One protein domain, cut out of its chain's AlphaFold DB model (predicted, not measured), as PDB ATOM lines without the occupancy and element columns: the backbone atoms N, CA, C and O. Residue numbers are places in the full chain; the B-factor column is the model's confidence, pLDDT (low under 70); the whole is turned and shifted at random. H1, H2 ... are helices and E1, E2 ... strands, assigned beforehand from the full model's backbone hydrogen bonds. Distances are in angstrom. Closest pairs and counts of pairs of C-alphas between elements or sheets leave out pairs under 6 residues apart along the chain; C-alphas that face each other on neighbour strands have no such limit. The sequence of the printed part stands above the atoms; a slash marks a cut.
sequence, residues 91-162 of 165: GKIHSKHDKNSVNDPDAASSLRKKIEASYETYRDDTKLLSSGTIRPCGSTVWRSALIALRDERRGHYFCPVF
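Overview. This is residues 91 to 162 of the 165 residues of a protein of Corethron hystrix (UniProt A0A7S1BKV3). What does the domain look like? A short strand, E2, runs through the middle, with the long helix H1 on one side of it and the helix H4 on the other, while H2, H3 and E1 make one end and residues 91 to 104, without a named element, lie at the other. The frame has few contacts: no two of its helices touch, and its two named strands do not pair with each other. What is it made of? The printed part has 72 residues with four named helices and two named strands, in the order H1, H2, H3, E1, H4, E2, and its class is mixed, helices and strands. The whole is compact, with a radius of gyration of the C-alphas of 12.5 A and spans of 30 by 25 by 23 A.

Arrangement. What comes closest to the longest helix? H1, residues 105 to 117, comes closest to E2, residues 158 to 161, at the C-alphas of Glu 116 and Val 161, 6.3 A apart. H1 is close to but not clearly touching H2, residues 119 to 123; their closest C-alphas are those of Ile 115 and Tyr 122, at 6.7 A. What lies beyond E2? The closest C-alphas of E2 and H4, residues 142 to 152, are those of Phe 158 and Leu 146, at 7.0 A. E2 and E1, residues 134 to 138, are near each other, with 9 pairs of C-alphas within 10 A, but each pairs with no named strand. How does H3 sit? H3, residues 126 to 131, is close to but not clearly touching H2, with the closest C-alphas, those of Tyr 122 and Leu 128, at 7.5 A. H3 comes closest to E1 at the C-alphas of Leu 128 and Ile 134, 5.4 A apart. How do the helix backbones look? In H1, H2, H3 and H4 every O i to N i+4 pair is within hydrogen-bond range.

Along the chain. Where do the helices lie? H1 begins at C-alpha 105 (-61.199, -36.937, -114.960) and is 18.4 A long from first to last C-alpha; H4 is 14.8 A long. H2 has 5 residues and H3 has 6. Where are the strands? E1 is 13.2 A long, and E2, 9.8 A long, ends at C-alpha 161 (-71.356, -27.649, -107.622).

Size, cuts and confidence. How large is it? The two C-alphas farthest apart are those of Asp 98 and Glu 120, at 31.2 A. Is the printed part whole? It has no cut, and the five links between its named elements are tight. Where is confidence low? Residues 99 to 100 are under 70, and the mean pLDDT of the printed part is 86.3.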
ATOM      1  N   GLY A  91     -71.218 -45.399-112.435       75.69
ATOM      2  CA  GLY A  91     -69.835 -45.810-112.184       75.69
ATOM      3  C   GLY A  91     -68.869 -45.630-113.359       75.69
ATOM      4  O   GLY A  91     -67.729 -46.086-113.277       75.69
ATOM      5  N   LYS A  92     -69.277 -44.947-114.436       79.69
ATOM      6  CA  LYS A  92     -68.395 -44.667-115.579       79.69
ATOM      7  C   LYS A  92     -67.224 -43.764-115.187       79.69
ATOM      8  O   LYS A  92     -66.083 -44.084-115.484       79.69
ATOM      9  N   ILE A  93     -67.497 -42.676-114.465       79.25
ATOM     10  CA  ILE A  93     -66.480 -41.679-114.085       79.25
ATOM     11  C   ILE A  93     -65.647 -42.120-112.871       79.25
ATOM     12  O   ILE A  93     -64.461 -41.800-112.779       79.25
ATOM     13  N   HIS A  94     -66.257 -42.846-111.934       79.56
ATOM     14  CA  HIS A  94     -65.613 -43.293-110.701       79.56
ATOM     15  C   HIS A  94     -66.086 -44.692-110.327       79.56
ATOM     16  O   HIS A  94     -67.289 -44.956-110.317       79.56
ATOM     17  N   SER A  95     -65.151 -45.574-109.980       79.00
ATOM     18  CA  SER A  95     -65.481 -46.927-109.538       79.00
ATOM     19  C   SER A  95     -65.993 -46.932-108.097       79.00
ATOM     20  O   SER A  95     -65.293 -46.493-107.191       79.00
ATOM     21  N   LYS A  96     -67.160 -47.547-107.855       77.25
ATOM     22  CA  LYS A  96     -67.696 -47.766-106.492       77.25
ATOM     23  C   LYS A  96     -66.761 -48.597-105.600       77.25
ATOM     24  O   LYS A  96     -66.848 -48.529-104.377       77.25
ATOM     25  N   HIS A  97     -65.892 -49.404-106.207       77.31
ATOM     26  CA  HIS A  97     -65.045 -50.369-105.503       77.31
ATOM     27  C   HIS A  97     -63.652 -49.828-105.170       77.31
ATOM     28  O   HIS A  97     -62.968 -50.414-104.333       77.31
ATOM     29  N   ASP A  98     -63.234 -48.722-105.793       73.19
ATOM     30  CA  ASP A  98     -61.944 -48.092-105.520       73.19
ATOM     31  C   ASP A  98     -62.100 -46.582-105.332       73.19
ATOM     32  O   ASP A  98     -62.256 -45.812-106.278       73.19
ATOM     33  N   LYS A  99     -61.972 -46.163-104.070       67.62
ATOM     34  CA  LYS A  99     -62.095 -44.772-103.616       67.62
ATOM     35  C   LYS A  99     -61.072 -43.822-104.259       67.62
ATOM     36  O   LYS A  99     -61.246 -42.608-104.155       67.62
ATOM     37  N   ASN A 100     -59.991 -44.348-104.837       67.19
ATOM     38  CA  ASN A 100     -58.931 -43.574-105.481       67.19
ATOM     39  C   ASN A 100     -59.037 -43.591-107.016       67.19
ATOM     40  O   ASN A 100     -58.322 -42.836-107.672       67.19
ATOM     41  N   SER A 101     -59.927 -44.402-107.595       71.75
ATOM     42  CA  SER A 101     -60.014 -44.593-109.043       71.75
ATOM     43  C   SER A 101     -60.991 -43.608-109.679       71.75
ATOM     44  O   SER A 101     -62.195 -43.852-109.793       71.75
ATOM     45  N   VAL A 102     -60.478 -42.447-110.081       73.62
ATOM     46  CA  VAL A 102     -61.159 -41.610-111.073       73.62
ATOM     47  C   VAL A 102     -60.800 -42.180-112.440       73.62
ATOM     48  O   VAL A 102     -59.667 -42.026-112.887       73.62
ATOM     49  N   ASN A 103     -61.749 -42.871-113.072       80.50
ATOM     50  CA  ASN A 103     -61.530 -43.504-114.374       80.50
ATOM     51  C   ASN A 103     -61.365 -42.449-115.474       80.50
ATOM     52  O   ASN A 103     -60.502 -42.588-116.331       80.50
ATOM     53  N   ASP A 104     -62.172 -41.383-115.414       82.69
ATOM     54  CA  ASP A 104     -62.243 -40.352-116.452       82.69
ATOM     55  C   ASP A 104     -62.334 -38.939-115.834       82.69
ATOM     56  O   ASP A 104     -63.438 -38.410-115.624       82.69
ATOM     57  N   PRO A 105     -61.198 -38.284-115.533       83.56
ATOM     58  CA  PRO A 105     -61.199 -36.937-114.960       83.56
ATOM     59  C   PRO A 105     -61.783 -35.883-115.919       83.56
ATOM     60  O   PRO A 105     -62.494 -34.976-115.477       83.56
ATOM     61  N   ASP A 106     -61.568 -36.021-117.232       86.75
ATOM     62  CA  ASP A 106     -62.136 -35.127-118.253       86.75
ATOM     63  C   ASP A 106     -63.665 -35.197-118.308       86.75
ATOM     64  O   ASP A 106     -64.351 -34.169-118.414       86.75
ATOM     65  N   ALA A 107     -64.219 -36.405-118.174       85.94
ATOM     66  CA  ALA A 107     -65.660 -36.610-118.114       85.94
ATOM     67  C   ALA A 107     -66.249 -36.012-116.829       85.94
ATOM     68  O   ALA A 107     -67.303 -35.378-116.886       85.94
ATOM     69  N   ALA A 108     -65.550 -36.133-115.693       86.62
ATOM     70  CA  ALA A 108     -65.946 -35.485-114.442       86.62
ATOM     71  C   ALA A 108     -65.992 -33.958-114.592       86.62
ATOM     72  O   ALA A 108     -66.997 -33.324-114.277       86.62
ATOM     73  N   SER A 109     -64.931 -33.352-115.125       86.56
ATOM     74  CA  SER A 109     -64.869 -31.902-115.336       86.56
ATOM     75  C   SER A 109     -65.986 -31.414-116.268       86.56
ATOM     76  O   SER A 109     -66.681 -30.441-115.966       86.56
ATOM     77  N   SER A 110     -66.224 -32.137-117.365       90.12
ATOM     78  CA  SER A 110     -67.295 -31.831-118.321       90.12
ATOM     79  C   SER A 110     -68.687 -31.957-117.697       90.12
ATOM     80  O   SER A 110     -69.543 -31.101-117.917       90.12
ATOM     81  N   LEU A 111     -68.911 -32.989-116.878       90.19
ATOM     82  CA  LEU A 111     -70.173 -33.195-116.171       90.19
ATOM     83  C   LEU A 111     -70.424 -32.098-115.138       90.19
ATOM     84  O   LEU A 111     -71.525 -31.558-115.083       90.19
ATOM     85  N   ARG A 112     -69.394 -31.703-114.382       91.06
ATOM     86  CA  ARG A 112     -69.471 -30.583-113.438       91.06
ATOM     87  C   ARG A 112     -69.892 -29.294-114.137       91.06
ATOM     88  O   ARG A 112     -70.851 -28.669-113.702       91.06
ATOM     89  N   LYS A 113     -69.239 -28.954-115.253       91.56
ATOM     90  CA  LYS A 113     -69.590 -27.779-116.070       91.56
ATOM     91  C   LYS A 113     -71.011 -27.865-116.628       91.56
ATOM     92  O   LYS A 113     -71.717 -26.865-116.660       91.56
ATOM     93  N   LYS A 114     -71.451 -29.056-117.048       91.56
ATOM     94  CA  LYS A 114     -72.820 -29.281-117.530       91.56
ATOM     95  C   LYS A 114     -73.857 -29.048-116.429       91.56
ATOM     96  O   LYS A 114     -74.894 -28.454-116.698       91.56
ATOM     97  N   ILE A 115     -73.589 -29.519-115.211       91.62
ATOM     98  CA  ILE A 115     -74.482 -29.316-114.066       91.62
ATOM     99  C   ILE A 115     -74.500 -27.842-113.664       91.62
ATOM    100  O   ILE A 115     -75.573 -27.300-113.451       91.62
ATOM    101  N   GLU A 116     -73.343 -27.182-113.624       92.12
ATOM    102  CA  GLU A 116     -73.227 -25.745-113.347       92.12
ATOM    103  C   GLU A 116     -74.012 -24.900-114.367       92.12
ATOM    104  O   GLU A 116     -74.792 -24.032-113.985       92.12
ATOM    105  N   ALA A 117     -73.897 -25.206-115.663       91.44
ATOM    106  CA  ALA A 117     -74.633 -24.507-116.719       91.44
ATOM    107  C   ALA A 117     -76.156 -24.731-116.668       91.44
ATOM    108  O   ALA A 117     -76.919 -23.909-117.166       91.44
ATOM    109  N   SER A 118     -76.611 -25.848-116.098       92.19
ATOM    110  CA  SER A 118     -78.034 -26.186-115.949       92.19
ATOM    111  C   SER A 118     -78.435 -26.301-114.476       92.19
ATOM    112  O   SER A 118     -79.252 -27.149-114.116       92.19
ATOM    113  N   TYR A 119     -77.841 -25.461-113.624       91.19
ATOM    114  CA  TYR A 119     -77.928 -25.573-112.168       91.19
ATOM    115  C   TYR A 119     -79.370 -25.650-111.655       91.19
ATOM    116  O   TYR A 119     -79.693 -26.526-110.858       91.19
ATOM    117  N   GLU A 120     -80.250 -24.775-112.150       90.06
ATOM    118  CA  GLU A 120     -81.661 -24.720-111.743       90.06
ATOM    119  C   GLU A 120     -82.399 -26.020-112.081       90.06
ATOM    120  O   GLU A 120     -83.090 -26.584-111.239       90.06
ATOM    121  N   THR A 121     -82.164 -26.578-113.273       91.06
ATOM    122  CA  THR A 121     -82.774 -27.847-113.687       91.06
ATOM    123  C   THR A 121     -82.390 -28.989-112.754       91.06
ATOM    124  O   THR A 121     -83.247 -29.770-112.359       91.06
ATOM    125  N   TYR A 122     -81.114 -29.079-112.379       88.44
ATOM    126  CA  TYR A 122     -80.625 -30.120-111.473       88.44
ATOM    127  C   TYR A 122     -81.046 -29.888-110.019       88.44
ATOM    128  O   TYR A 122     -81.258 -30.852-109.284       88.44
ATOM    129  N   ARG A 123     -81.185 -28.626-109.602       88.94
ATOM    130  CA  ARG A 123     -81.684 -28.247-108.278       88.94
ATOM    131  C   ARG A 123     -83.140 -28.664-108.082       88.94
ATOM    132  O   ARG A 123     -83.469 -29.144-107.003       88.94
ATOM    133  N   ASP A 124     -83.978 -28.469-109.096       89.00
ATOM    134  CA  ASP A 124     -85.423 -28.716-109.022       89.00
ATOM    135  C   ASP A 124     -85.822 -30.130-109.495       89.00
ATOM    136  O   ASP A 124     -87.000 -30.501-109.470       89.00
ATOM    137  N   ASP A 125     -84.853 -30.962-109.898       90.06
ATOM    138  CA  ASP A 125     -85.101 -32.338-110.328       90.06
ATOM    139  C   ASP A 125     -85.491 -33.233-109.139       90.06
ATOM    140  O   ASP A 125     -84.667 -33.784-108.403       90.06
ATOM    141  N   THR A 126     -86.802 -33.411-108.970       88.56
ATOM    142  CA  THR A 126     -87.391 -34.232-107.900       88.56
ATOM    143  C   THR A 126     -86.927 -35.688-107.907       88.56
ATOM    144  O   THR A 126     -86.872 -36.311-106.843       88.56
ATOM    145  N   LYS A 127     -86.559 -36.249-109.064       90.00
ATOM    146  CA  LYS A 127     -86.090 -37.635-109.170       90.00
ATOM    147  C   LYS A 127     -84.671 -37.751-108.621       90.00
ATOM    148  O   LYS A 127     -84.393 -38.651-107.826       90.00
ATOM    149  N   LEU A 128     -83.795 -36.821-108.995       87.75
ATOM    150  CA  LEU A 128     -82.415 -36.777-108.514       87.75
ATOM    151  C   LEU A 128     -82.340 -36.433-107.021       87.75
ATOM    152  O   LEU A 128     -81.561 -37.058-106.300       87.75
ATOM    153  N   LEU A 129     -83.216 -35.550-106.540       88.38
ATOM    154  CA  LEU A 129     -83.383 -35.267-105.111       88.38
ATOM    155  C   LEU A 129     -83.855 -36.504-104.331       88.38
ATOM    156  O   LEU A 129     -83.264 -36.856-103.314       88.38
ATOM    157  N   SER A 130     -84.881 -37.207-104.826       87.38
ATOM    158  CA  SER A 130     -85.442 -38.386-104.145       87.38
ATOM    159  C   SER A 130     -84.470 -39.569-104.110       87.38
ATOM    160  O   SER A 130     -84.428 -40.310-103.132       87.38
ATOM    161  N   SER A 131     -83.668 -39.749-105.165       86.81
ATOM    162  CA  SER A 131     -82.608 -40.770-105.204       86.81
ATOM    163  C   SER A 131     -81.415 -40.451-104.286       86.81
ATOM    164  O   SER A 131     -80.629 -41.339-103.935       86.81
ATOM    165  N   GLY A 132     -81.284 -39.187-103.870       85.69
ATOM    166  CA  GLY A 132     -80.151 -38.687-103.100       85.69
ATOM    167  C   GLY A 132     -78.891 -38.441-103.932       85.69
ATOM    168  O   GLY A 132     -77.855 -38.141-103.339       85.69
ATOM    169  N   THR A 133     -78.978 -38.549-105.265       89.50
ATOM    170  CA  THR A 133     -77.898 -38.221-106.210       89.50
ATOM    171  C   THR A 133     -77.567 -36.733-106.181       89.50
ATOM    172  O   THR A 133     -76.415 -36.359-106.363       89.50
ATOM    173  N   ILE A 134     -78.560 -35.876-105.931       91.06
ATOM    174  CA  ILE A 134     -78.364 -34.437-105.745       91.06
ATOM    175  C   ILE A 134     -78.880 -34.048-104.371       91.06
ATOM    176  O   ILE A 134     -79.983 -34.427-103.982       91.06
ATOM    177  N   ARG A 135     -78.080 -33.273-103.636       89.81
ATOM    178  CA  ARG A 135     -78.451 -32.739-102.326       89.81
ATOM    179  C   ARG A 135     -78.216 -31.228-102.276       89.81
ATOM    180  O   ARG A 135     -77.071 -30.799-102.438       89.81
ATOM    181  N   PRO A 136     -79.261 -30.413-102.055       89.94
ATOM    182  CA  PRO A 136     -79.104 -28.979-101.873       89.94
ATOM    183  C   PRO A 136     -78.431 -28.694-100.531       89.94
ATOM    184  O   PRO A 136     -78.754 -29.302 -99.511       89.94
ATOM    185  N   CYS A 137     -77.476 -27.774-100.537       89.44
ATOM    186  CA  CYS A 137     -76.643 -27.452 -99.392       89.44
ATOM    187  C   CYS A 137     -76.266 -25.965 -99.404       89.44
ATOM    188  O   CYS A 137     -76.195 -25.349-100.460       89.44
ATOM    189  N   GLY A 138     -75.993 -25.377 -98.240       87.94
ATOM    190  CA  GLY A 138     -75.403 -24.036 -98.162       87.94
ATOM    191  C   GLY A 138     -73.880 -24.072 -98.318       87.94
ATOM    192  O   GLY A 138     -73.230 -25.039 -97.900       87.94
ATOM    193  N   SER A 139     -73.291 -23.001 -98.857       86.44
ATOM    194  CA  SER A 139     -71.833 -22.848 -99.000       86.44
ATOM    195  C   SER A 139     -71.057 -22.830 -97.667       86.44
ATOM    196  O   SER A 139     -69.843 -23.038 -97.654       86.44
ATOM    197  N   THR A 140     -71.737 -22.656 -96.534       87.25
ATOM    198  CA  THR A 140     -71.142 -22.675 -95.188       87.25
ATOM    199  C   THR A 140     -71.045 -24.079 -94.582       87.25
ATOM    200  O   THR A 140     -70.139 -24.343 -93.796       87.25
ATOM    201  N   VAL A 141     -71.935 -25.002 -94.966       87.94
ATOM    202  CA  VAL A 141     -72.091 -26.328 -94.325       87.94
ATOM    203  C   VAL A 141     -71.729 -27.506 -95.236       87.94
ATOM    204  O   VAL A 141     -71.768 -28.662 -94.820       87.94
ATOM    205  N   TRP A 142     -71.331 -27.252 -96.484       89.38
ATOM    206  CA  TRP A 142     -71.111 -28.335 -97.444       89.38
ATOM    207  C   TRP A 142     -69.928 -29.239 -97.137       89.38
ATOM    208  O   TRP A 142     -69.966 -30.409 -97.499       89.38
ATOM    209  N   ARG A 143     -68.876 -28.734 -96.484       89.81
ATOM    210  CA  ARG A 143     -67.705 -29.563 -96.169       89.81
ATOM    211  C   ARG A 143     -68.051 -30.658 -95.171       89.81
ATOM    212  O   ARG A 143     -67.699 -31.811 -95.399       89.81
ATOM    213  N   SER A 144     -68.762 -30.315 -94.098       89.75
ATOM    214  CA  SER A 144     -69.223 -31.292 -93.109       89.75
ATOM    215  C   SER A 144     -70.256 -32.243 -93.711       89.75
ATOM    216  O   SER A 144     -70.154 -33.450 -93.504       89.75
ATOM    217  N   ALA A 145     -71.180 -31.732 -94.532       89.44
ATOM    218  CA  ALA A 145     -72.131 -32.566 -95.263       89.44
ATOM    219  C   ALA A 145     -71.429 -33.561 -96.208       89.44
ATOM    220  O   ALA A 145     -71.796 -34.731 -96.248       89.44
ATOM    221  N   LEU A 146     -70.386 -33.134 -96.927       89.25
ATOM    222  CA  LEU A 146     -69.615 -33.992 -97.829       89.25
ATOM    223  C   LEU A 146     -68.892 -35.120 -97.079       89.25
ATOM    224  O   LEU A 146     -68.866 -36.252 -97.557       89.25
ATOM    225  N   ILE A 147     -68.315 -34.819 -95.911       88.44
ATOM    226  CA  ILE A 147     -67.665 -35.826 -95.058       88.44
ATOM    227  C   ILE A 147     -68.697 -36.870 -94.622       88.44
ATOM    228  O   ILE A 147     -68.500 -38.054 -94.880       88.44
ATOM    229  N   ALA A 148     -69.838 -36.425 -94.087       89.44
ATOM    230  CA  ALA A 148     -70.917 -37.320 -93.676       89.44
ATOM    231  C   ALA A 148     -71.417 -38.208 -94.830       89.44
ATOM    232  O   ALA A 148     -71.642 -39.399 -94.636       89.44
ATOM    233  N   LEU A 149     -71.529 -37.663 -96.047       88.69
ATOM    234  CA  LEU A 149     -71.921 -38.429 -97.236       88.69
ATOM    235  C   LEU A 149     -70.889 -39.483 -97.628       88.69
ATOM    236  O   LEU A 149     -71.255 -40.590 -98.024       88.69
ATOM    237  N   ARG A 150     -69.600 -39.162 -97.506       86.62
ATOM    238  CA  ARG A 150     -68.516 -40.102 -97.795       86.62
ATOM    239  C   ARG A 150     -68.467 -41.250 -96.783       86.62
ATOM    240  O   ARG A 150     -68.103 -42.365 -97.159       86.62
ATOM    241  N   ASP A 151     -68.836 -40.982 -95.532       87.31
ATOM    242  CA  ASP A 151     -68.998 -42.005 -94.499       87.31
ATOM    243  C   ASP A 151     -70.273 -42.844 -94.710       87.31
ATOM    244  O   ASP A 151     -70.217 -44.068 -94.575       87.31
ATOM    245  N   GLU A 152     -71.393 -42.223 -95.111       87.94
ATOM    246  CA  GLU A 152     -72.673 -42.892 -95.414       87.94
ATOM    247  C   GLU A 152     -72.552 -43.836 -96.623       87.94
ATOM    248  O   GLU A 152     -72.944 -45.003 -96.558       87.94
ATOM    249  N   ARG A 153     -71.994 -43.345 -97.736       84.62
ATOM    250  CA  ARG A 153     -71.858 -44.076 -99.004       84.62
ATOM    251  C   ARG A 153     -70.393 -44.175 -99.411       84.62
ATOM    252  O   ARG A 153     -69.876 -43.400-100.218       84.62
ATOM    253  N   ARG A 154     -69.705 -45.169 -98.850       81.44
ATOM    254  CA  ARG A 154     -68.286 -45.415 -99.145       81.44
ATOM    255  C   ARG A 154     -68.099 -45.777-100.624       81.44
ATOM    256  O   ARG A 154     -68.841 -46.593-101.158       81.44
ATOM    257  N   GLY A 155     -67.088 -45.184-101.260       82.62
ATOM    258  CA  GLY A 155     -66.757 -45.430-102.673       82.62
ATOM    259  C   GLY A 155     -67.565 -44.605-103.679       82.62
ATOM    260  O   GLY A 155     -67.368 -44.750-104.877       82.62
ATOM    261  N   HIS A 156     -68.458 -43.729-103.218       86.00
ATOM    262  CA  HIS A 156     -69.140 -42.777-104.090       86.00
ATOM    263  C   HIS A 156     -68.324 -41.488-104.243       86.00
ATOM    264  O   HIS A 156     -67.698 -41.005-103.293       86.00
ATOM    265  N   TYR A 157     -68.344 -40.925-105.449       88.38
ATOM    266  CA  TYR A 157     -67.677 -39.671-105.770       88.38
ATOM    267  C   TYR A 157     -68.668 -38.511-105.690       88.38
ATOM    268  O   TYR A 157     -69.411 -38.228-106.631       88.38
ATOM    269  N   PHE A 158     -68.656 -37.829-104.546       90.56
ATOM    270  CA  PHE A 158     -69.446 -36.625-104.317       90.56
ATOM    271  C   PHE A 158     -68.666 -35.371-104.719       90.56
ATOM    272  O   PHE A 158     -67.537 -35.157-104.272       90.56
ATOM    273  N   CYS A 159     -69.289 -34.514-105.524       90.19
ATOM    274  CA  CYS A 159     -68.711 -33.270-106.015       90.19
ATOM    275  C   CYS A 159     -69.600 -32.068-105.643       90.19
ATOM    276  O   CYS A 159     -70.797 -32.084-105.943       90.19
ATOM    277  N   PRO A 160     -69.047 -31.012-105.019       91.81
ATOM    278  CA  PRO A 160     -69.761 -29.757-104.816       91.81
ATOM    279  C   PRO A 160     -69.839 -28.941-106.122       91.81
ATOM    280  O   PRO A 160     -68.830 -28.694-106.799       91.81
ATOM    281  N   VAL A 161     -71.046 -28.485-106.456       91.75
ATOM    282  CA  VAL A 161     -71.356 -27.649-107.622       91.75
ATOM    283  C   VAL A 161     -71.973 -26.337-107.152       91.75
ATOM    284  O   VAL A 161     -73.005 -26.323-106.481       91.75
ATOM    285  N   PHE A 162     -71.319 -25.239-107.515       89.88
ATOM    286  CA  PHE A 162     -71.749 -23.884-107.195       89.88
ATOM    287  C   PHE A 162     -72.654 -23.346-108.309       89.88
ATOM    288  O   PHE A 162     -72.518 -23.786-109.454       89.88
TER     289      PHE A 162